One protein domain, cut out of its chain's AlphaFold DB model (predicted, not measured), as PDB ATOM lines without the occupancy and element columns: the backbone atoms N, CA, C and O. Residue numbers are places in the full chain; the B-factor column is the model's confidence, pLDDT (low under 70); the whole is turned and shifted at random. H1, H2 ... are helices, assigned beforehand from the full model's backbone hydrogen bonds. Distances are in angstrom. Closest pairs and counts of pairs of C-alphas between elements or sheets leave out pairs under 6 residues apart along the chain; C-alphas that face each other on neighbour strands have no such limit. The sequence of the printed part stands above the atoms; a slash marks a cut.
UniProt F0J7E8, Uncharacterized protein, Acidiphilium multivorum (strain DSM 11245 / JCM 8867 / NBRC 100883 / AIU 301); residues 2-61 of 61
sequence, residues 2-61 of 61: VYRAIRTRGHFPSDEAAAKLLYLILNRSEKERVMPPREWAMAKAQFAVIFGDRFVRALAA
ATOM      1  N   VAL A   2      24.978  -5.328  30.316       66.25
ATOM      2  CA  VAL A   2      24.180  -6.193  31.212       66.25
ATOM      3  C   VAL A   2      24.897  -7.492  31.602       66.25
ATOM      4  O   VAL A   2      25.138  -7.729  32.780       66.25
ATOM      5  N   TYR A   3      25.371  -8.270  30.623       66.38
ATOM      6  CA  TYR A   3      26.085  -9.527  30.887       66.38
ATOM      7  C   TYR A   3      27.377  -9.353  31.710       66.38
ATOM      8  O   TYR A   3      27.703 -10.191  32.544       66.38
ATOM      9  N   ARG A   4      28.111  -8.243  31.524       68.69
ATOM     10  CA  ARG A   4      29.345  -7.973  32.287       68.69
ATOM     11  C   ARG A   4      29.046  -7.649  33.749       68.69
ATOM     12  O   ARG A   4      29.760  -8.140  34.609       68.69
ATOM     13  N   ALA A   5      27.997  -6.869  34.012       66.00
ATOM     14  CA  ALA A   5      27.599  -6.467  35.363       66.00
ATOM     15  C   ALA A   5      27.041  -7.629  36.202       66.00
ATOM     16  O   ALA A   5      27.186  -7.639  37.422       66.00
ATOM     17  N   ILE A   6      26.422  -8.617  35.551       68.31
ATOM     18  CA  ILE A   6      25.977  -9.856  36.202       68.31
ATOM     19  C   ILE A   6      27.186 -10.743  36.513       68.31
ATOM     20  O   ILE A   6      27.318 -11.240  37.628       68.31
ATOM     21  N   ARG A   7      28.117 -10.886  35.559       67.06
ATOM     22  CA  ARG A   7      29.305 -11.743  35.709       67.06
ATOM     23  C   ARG A   7      30.225 -11.308  36.852       67.06
ATOM     24  O   ARG A   7      30.813 -12.164  37.497       67.06
ATOM     25  N   THR A   8      30.339 -10.007  37.121       64.12
ATOM     26  CA  THR A   8      31.112  -9.484  38.262       64.12
ATOM     27  C   THR A   8      30.435  -9.680  39.617       64.12
ATOM     28  O   THR A   8      31.121  -9.562  40.629       64.12
ATOM     29  N   ARG A   9      29.125  -9.968  39.674       65.25
ATOM     30  CA  ARG A   9      28.378 -10.126  40.937       65.25
ATOM     31  C   ARG A   9      28.153 -11.573  41.392       65.25
ATOM     32  O   ARG A   9      27.749 -11.758  42.532       65.25
ATOM     33  N   GLY A  10      28.507 -12.582  40.594       74.25
ATOM     34  CA  GLY A  10      28.509 -13.983  41.040       74.25
ATOM     35  C   GLY A  10      27.124 -14.520  41.443       74.25
ATOM     36  O   GLY A  10      26.137 -14.248  40.761       74.25
ATOM     37  N   HIS A  11      27.074 -15.333  42.508       77.62
ATOM     38  CA  HIS A  11      25.873 -16.030  42.993       77.62
ATOM     39  C   HIS A  11      24.888 -15.067  43.672       77.62
ATOM     40  O   HIS A  11      25.268 -14.280  44.538       77.62
ATOM     41  N   PHE A  12      23.614 -15.158  43.290       84.19
ATOM     42  CA  PHE A  12      22.538 -14.378  43.890       84.19
ATOM     43  C   PHE A  12      21.831 -15.195  44.972       84.19
ATOM     44  O   PHE A  12      21.614 -16.387  44.777       84.19
ATOM     45  N   PRO A  13      21.425 -14.562  46.087       88.19
ATOM     46  CA  PRO A  13      20.734 -15.250  47.177       88.19
ATOM     47  C   PRO A  13      19.302 -15.679  46.814       88.19
ATOM     48  O   PRO A  13      18.722 -16.502  47.513       88.19
ATOM     49  N   SER A  14      18.721 -15.117  45.749       90.75
ATOM     50  CA  SER A  14      17.437 -15.531  45.178       90.75
ATOM     51  C   SER A  14      17.282 -15.021  43.743       90.75
ATOM     52  O   SER A  14      17.928 -14.043  43.341       90.75
ATOM     53  N   ASP A  15      16.371 -15.632  42.989       87.00
ATOM     54  CA  ASP A  15      16.023 -15.194  41.632       87.00
ATOM     55  C   ASP A  15      15.440 -13.773  41.618       87.00
ATOM     56  O   ASP A  15      15.704 -12.984  40.711       87.00
ATOM     57  N   GLU A  16      14.721 -13.389  42.674       90.81
ATOM     58  CA  GLU A  16      14.190 -12.035  42.844       90.81
ATOM     59  C   GLU A  16      15.302 -10.987  42.969       90.81
ATOM     60  O   GLU A  16      15.183  -9.877  42.440       90.81
ATOM     61  N   ALA A  17      16.400 -11.320  43.656       88.69
ATOM     62  CA  ALA A  17      17.554 -10.433  43.767       88.69
ATOM     63  C   ALA A  17      18.244 -10.249  42.404       88.69
ATOM     64  O   ALA A  17      18.619  -9.127  42.049       88.69
ATOM     65  N   ALA A  18      18.349 -11.323  41.613       87.44
ATOM     66  CA  ALA A  18      18.866 -11.260  40.248       87.44
ATOM     67  C   ALA A  18      17.954 -10.419  39.333       87.44
ATOM     68  O   ALA A  18      18.436  -9.541  38.612       87.44
ATOM     69  N   ALA A  19      16.634 -10.613  39.416       90.81
ATOM     70  CA  ALA A  19      15.647  -9.856  38.647       90.81
ATOM     71  C   ALA A  19      15.678  -8.353  38.968       90.81
ATOM     72  O   ALA A  19      15.689  -7.520  38.058       90.81
ATOM     73  N   LYS A  20      15.776  -7.979  40.250       91.38
ATOM     74  CA  LYS A  20      15.922  -6.571  40.658       91.38
ATOM     75  C   LYS A  20      17.201  -5.952  40.100       91.38
ATOM     76  O   LYS A  20      17.181  -4.806  39.654       91.38
ATOM     77  N   LEU A  21      18.307  -6.697  40.079       88.62
ATOM     78  CA  LEU A  21      19.543  -6.200  39.483       88.62
ATOM     79  C   LEU A  21      19.396  -5.974  37.972       88.62
ATOM     80  O   LEU A  21      19.826  -4.932  37.477       88.62
ATOM     81  N   LEU A  22      18.781  -6.914  37.251       88.75
ATOM     82  CA  LEU A  22      18.484  -6.756  35.825       88.75
ATOM     83  C   LEU A  22      17.655  -5.495  35.573       88.75
ATOM     84  O   LEU A  22      18.033  -4.678  34.733       88.75
ATOM     85  N   TYR A  23      16.589  -5.299  36.351       91.44
ATOM     86  CA  TYR A  23      15.741  -4.110  36.287       91.44
ATOM     87  C   TYR A  23      16.543  -2.815  36.481       91.44
ATOM     88  O   TYR A  23      16.455  -1.894  35.669       91.44
ATOM     89  N   LEU A  24      17.390  -2.753  37.513       91.81
ATOM     90  CA  LEU A  24      18.210  -1.570  37.786       91.81
ATOM     91  C   LEU A  24      19.212  -1.273  36.666       91.81
ATOM     92  O   LEU A  24      19.425  -0.106  36.332       91.81
ATOM     93  N   ILE A  25      19.827  -2.303  36.077       89.75
ATOM     94  CA  ILE A  25      20.769  -2.125  34.967       89.75
ATOM     95  C   ILE A  25      20.038  -1.610  33.725       89.75
ATOM     96  O   ILE A  25      20.517  -0.662  33.106       89.75
ATOM     97  N   LEU A  26      18.895  -2.204  33.373       89.12
ATOM     98  CA  LEU A  26      18.109  -1.788  32.210       89.12
ATOM     99  C   LEU A  26      17.639  -0.338  32.354       89.12
ATOM    100  O   LEU A  26      17.897   0.464  31.459       89.12
ATOM    101  N   ASN A  27      17.080   0.029  33.509       89.94
ATOM    102  CA  ASN A  27      16.653   1.404  33.782       89.94
ATOM    103  C   ASN A  27      17.814   2.399  33.744       89.94
ATOM    104  O   ASN A  27      17.659   3.537  33.302       89.94
ATOM    105  N   ARG A  28      18.994   2.006  34.231       87.94
ATOM    106  CA  ARG A  28      20.180   2.858  34.145       87.94
ATOM    107  C   ARG A  28      20.626   3.039  32.695       87.94
ATOM    108  O   ARG A  28      20.889   4.166  32.292       87.94
ATOM    109  N   SER A  29      20.683   1.960  31.916       85.88
ATOM    110  CA  SER A  29      21.034   2.020  30.493       85.88
ATOM    111  C   SER A  29      20.029   2.830  29.674       85.88
ATOM    112  O   SER A  29      20.425   3.514  28.736       85.88
ATOM    113  N   GLU A  30      18.748   2.799  30.039       84.50
ATOM    114  CA  GLU A  30      17.726   3.651  29.432       84.50
ATOM    115  C   GLU A  30      17.958   5.138  29.740       84.50
ATOM    116  O   GLU A  30      17.820   5.981  28.858       84.50
ATOM    117  N   LYS A  31      18.372   5.479  30.965       83.19
ATOM    118  CA  LYS A  31      18.719   6.865  31.327       83.19
ATOM    119  C   LYS A  31      20.002   7.352  30.657       83.19
ATOM    120  O   LYS A  31      20.110   8.527  30.329       83.19
ATOM    121  N   GLU A  32      20.959   6.456  30.439       83.56
ATOM    122  CA  GLU A  32      22.211   6.724  29.716       83.56
ATOM    123  C   GLU A  32      22.029   6.668  28.186       83.56
ATOM    124  O   GLU A  32      23.011   6.690  27.442       83.56
ATOM    125  N   ARG A  33      20.782   6.580  27.697       77.88
ATOM    126  CA  ARG A  33      20.474   6.446  26.276       77.88
ATOM    127  C   ARG A  33      21.104   7.583  25.479       77.88
ATOM    128  O   ARG A  33      20.747   8.751  25.606       77.88
ATOM    129  N   VAL A  34      22.032   7.190  24.616       78.94
ATOM    130  CA  VAL A  34      22.734   8.091  23.710       78.94
ATOM    131  C   VAL A  34      21.815   8.457  22.547       78.94
ATOM    132  O   VAL A  34      20.952   7.670  22.141       78.94
ATOM    133  N   MET A  35      22.015   9.660  22.012       80.75
ATOM    134  CA  MET A  35      21.371  10.114  20.782       80.75
ATOM    135  C   MET A  35      21.541   9.050  19.678       80.75
ATOM    136  O   MET A  35      22.633   8.486  19.553       80.75
ATOM    137  N   PRO A  36      20.493   8.745  18.886       78.50
ATOM    138  CA  PRO A  36      20.623   7.817  17.771       78.50
ATOM    139  C   PRO A  36      21.723   8.270  16.798       78.50
ATOM    140  O   PRO A  36      21.988   9.472  16.691       78.50
ATOM    141  N   PRO A  37      22.340   7.329  16.056       85.69
ATOM    142  CA  PRO A  37      23.272   7.661  14.982       85.69
ATOM    143  C   PRO A  37      22.669   8.709  14.043       85.69
ATOM    144  O   PRO A  37      21.469   8.672  13.767       85.69
ATOM    145  N   ARG A  38      23.481   9.638  13.534       85.19
ATOM    146  CA  ARG A  38      23.004  10.751  12.691       85.19
ATOM    147  C   ARG A  38      22.250  10.248  11.455       85.19
ATOM    148  O   ARG A  38      21.273  10.846  11.014       85.19
ATOM    149  N   GLU A  39      22.680   9.107  10.941       93.06
ATOM    150  CA  GLU A  39      22.153   8.423   9.764       93.06
ATOM    151  C   GLU A  39      20.779   7.780  10.024       93.06
ATOM    152  O   GLU A  39      20.092   7.373   9.084       93.06
ATOM    153  N   TRP A  40      20.336   7.716  11.285       89.50
ATOM    154  CA  TRP A  40      19.079   7.079  11.668       89.50
ATOM    155  C   TRP A  40      17.861   7.706  10.986       89.50
ATOM    156  O   TRP A  40      16.934   6.991  10.614       89.50
ATOM    157  N   ALA A  41      17.871   9.022  10.762       87.62
ATOM    158  CA  ALA A  41      16.793   9.699  10.045       87.62
ATOM    159  C   ALA A  41      16.648   9.180   8.602       87.62
ATOM    160  O   ALA A  41      15.537   8.894   8.155       87.62
ATOM    161  N   MET A  42      17.769   8.987   7.898       92.19
ATOM    162  CA  MET A  42      17.774   8.443   6.538       92.19
ATOM    163  C   MET A  42      17.376   6.965   6.520       92.19
ATOM    164  O   MET A  42      16.532   6.569   5.718       92.19
ATOM    165  N   ALA A  43      17.920   6.160   7.436       91.38
ATOM    166  CA  ALA A  43      17.557   4.749   7.560       91.38
ATOM    167  C   ALA A  43      16.054   4.572   7.843       91.38
ATOM    168  O   ALA A  43      15.398   3.730   7.233       91.38
ATOM    169  N   LYS A  44      15.470   5.417   8.706       89.12
ATOM    170  CA  LYS A  44      14.029   5.413   8.991       89.12
ATOM    171  C   LYS A  44      13.195   5.693   7.737       89.12
ATOM    172  O   LYS A  44      12.183   5.026   7.535       89.12
ATOM    173  N   ALA A  45      13.620   6.629   6.887       90.06
ATOM    174  CA  ALA A  45      12.945   6.908   5.619       90.06
ATOM    175  C   ALA A  45      13.012   5.704   4.662       90.06
ATOM    176  O   ALA A  45      12.005   5.336   4.062       90.06
ATOM    177  N   GLN A  46      14.163   5.030   4.581       92.88
ATOM    178  CA  GLN A  46      14.309   3.803   3.790       92.88
ATOM    179  C   GLN A  46      13.413   2.671   4.310       92.88
ATOM    180  O   GLN A  46      12.751   1.998   3.520       92.88
ATOM    181  N   PHE A  47      13.317   2.491   5.629       91.56
ATOM    182  CA  PHE A  47      12.403   1.507   6.213       91.56
ATOM    183  C   PHE A  47      10.936   1.817   5.920       91.56
ATOM    184  O   PHE A  47      10.172   0.886   5.680       91.56
ATOM    185  N   ALA A  48      10.546   3.092   5.898       89.88
ATOM    186  CA  ALA A  48       9.189   3.487   5.538       89.88
ATOM    187  C   ALA A  48       8.853   3.163   4.070       89.88
ATOM    188  O   ALA A  48       7.717   2.810   3.781       89.88
ATOM    189  N   VAL A  49       9.830   3.215   3.159       90.75
ATOM    190  CA  VAL A  49       9.638   2.810   1.754       90.75
ATOM    191  C   VAL A  49       9.546   1.288   1.621       90.75
ATOM    192  O   VAL A  49       8.641   0.782   0.966       90.75
ATOM    193  N   ILE A  50      10.456   0.544   2.259       93.19
ATOM    194  CA  ILE A  50      10.535  -0.923   2.123       93.19
ATOM    195  C   ILE A  50       9.400  -1.628   2.885       93.19
ATOM    196  O   ILE A  50       8.921  -2.680   2.467       93.19
ATOM    197  N   PHE A  51       8.967  -1.066   4.014       90.50
ATOM    198  CA  PHE A  51       7.989  -1.669   4.922       90.50
ATOM    199  C   PHE A  51       6.774  -0.767   5.163       90.50
ATOM    200  O   PHE A  51       6.231  -0.770   6.272       90.50
ATOM    201  N   GLY A  52       6.352  -0.003   4.152       83.50
ATOM    202  CA  GLY A  52       5.283   0.999   4.257       83.50
ATOM    203  C   GLY A  52       4.040   0.519   5.010       83.50
ATOM    204  O   GLY A  52       3.599   1.186   5.947       83.50
ATOM    205  N   ASP A  53       3.563  -0.694   4.726       85.44
ATOM    206  CA  ASP A  53       2.374  -1.277   5.369       85.44
ATOM    207  C   ASP A  53       2.485  -1.404   6.901       85.44
ATOM    208  O   ASP A  53       1.479  -1.361   7.615       85.44
ATOM    209  N   ARG A  54       3.704  -1.542   7.441       83.38
ATOM    210  CA  ARG A  54       3.953  -1.608   8.893       83.38
ATOM    211  C   ARG A  54       4.029  -0.226   9.541       83.38
ATOM    212  O   ARG A  54       3.728  -0.107  10.725       83.38
ATOM    213  N   PHE A  55       4.407   0.804   8.784       77.44
ATOM    214  CA  PHE A  55       4.454   2.187   9.267       77.44
ATOM    215  C   PHE A  55       3.063   2.828   9.323       77.44
ATOM    216  O   PHE A  55       2.779   3.564  10.263       77.44
ATOM    217  N   VAL A  56       2.175   2.504   8.378       66.12
ATOM    218  CA  VAL A  56       0.795   3.027   8.359       66.12
ATOM    219  C   VAL A  56      -0.003   2.563   9.585       66.12
ATOM    220  O   VAL A  56      -0.699   3.363  10.203       66.12
ATOM    221  N   ARG A  57       0.159   1.300  10.009       60.00
ATOM    222  CA  ARG A  57      -0.498   0.768  11.221       60.00
ATOM    223  C   ARG A  57      -0.065   1.472  12.510       60.00
ATOM    224  O   ARG A  57      -0.856   1.538  13.438       60.00
ATOM    225  N   ALA A  58       1.162   1.991  12.563       56.84
ATOM    226  CA  ALA A  58       1.673   2.732  13.714       56.84
ATOM    227  C   ALA A  58       1.219   4.204  13.744       56.84
ATOM    228  O   ALA A  58       1.349   4.840  14.781       56.84
ATOM    229  N   LEU A  59       0.726   4.752  12.625       58.44
ATOM    230  CA  LEU A  59       0.181   6.117  12.553       58.44
ATOM    231  C   LEU A  59      -1.331   6.162  12.841       58.44
ATOM    232  O   LEU A  59      -1.864   7.212  13.177       58.44
ATOM    233  N   ALA A  60      -2.018   5.031  12.660       54.16
ATOM    234  CA  ALA A  60      -3.459   4.880  12.858       54.16
ATOM    235  C   ALA A  60      -3.852   4.361  14.259       54.16
ATOM    236  O   ALA A  60      -5.037   4.136  14.501       54.16
ATOM    237  N   ALA A  61      -2.877   4.139  15.147       50.03
ATOM    238  CA  ALA A  61      -3.047   3.706  16.535       50.03
ATOM    239  C   ALA A  61      -2.604   4.822  17.487       50.03
ATOM    240  O   ALA A  61      -3.238   4.956  18.556       50.03
TER     241      ALA A  61
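AT A GLANCE: This is residues 2 to 61 of the 61 residues of an uncharacterized protein of Acidiphilium multivorum (strain DSM 11245 / JCM 8867 / NBRC 100883 / AIU 301) (UniProt F0J7E8). Two pairs of helices lie at the two ends of an elongated, open shape, joined by an outstretched link, residues 32 to 39, with no contact between the pairs. At one end the short H1 is followed by a turn of chain that folds back into the long H2; at the other end H3 and H4 make a corner. The printed part has 60 residues with four named helices, H1, H2, H3 and H4 in that order, and no named strand; the class is all helix. It is extended, with a radius of gyration of the C-alphas of 18.5 A and spans of 50 by 27 by 18 A.

HOW THE PARTS SIT: H1, residues 2 to 7, and H2, residues 15 to 31, only just touch, with 3 pairs of C-alphas within 8 A. The closest C-alphas are those of Val 2 and Ile 25, 6.5 A apart, and H2 touches H1 with residues 22 to 26 alone. The two helices form a helical hairpin, running opposite ways at a steep tilt of 41 degrees. H3, residues 40 to 50, is apart from H1 and H2. H4, residues 52 to 59, is close to H3 but not clearly touching it, the closest C-alphas being those of Ala 48 and Phe 55, 6.2 A apart. H3 and H4 run opposite ways at a steep tilt of 63 degrees. H4 is apart from H1 and H2. In H1, H2 and H3 every O i to N i+4 pair is within hydrogen-bond range; in H4 it is 2 of 4.

IN THESE COORDINATES: H1 begins at C-alpha 2, at (24.180, -6.193, 31.212), and ends at residue 7, 8.8 A from first to last C-alpha. H2, residues 15 to 31, is the longest helix, 24.5 A from first to last C-alpha, and ends at C-alpha 31, at (18.719, 6.865, 31.327). H3, residues 40 to 50, measures 15.1 A from first to last C-alpha. H4, residues 52 to 59, measures 11.0 A and ends at C-alpha 59, at (0.181, 6.117, 12.553).

THE WHOLE: The two C-alphas farthest apart are those of Pro 13 and Val 49, at 50.1 A. Residues 30 to 46, of which 40 to 46 belong to H3, and residues 49 to 54, of which 52 to 54 belong to H4, stand free. The printed part has no cut and ends at residue 61, the chain's last. The links from H1 to H2 and from H2 to H3 are short, and that from H3 to H4 is tight. The mean pLDDT of the printed part is 81.4; residues 2 to 9 and 56 to 61 are under 70.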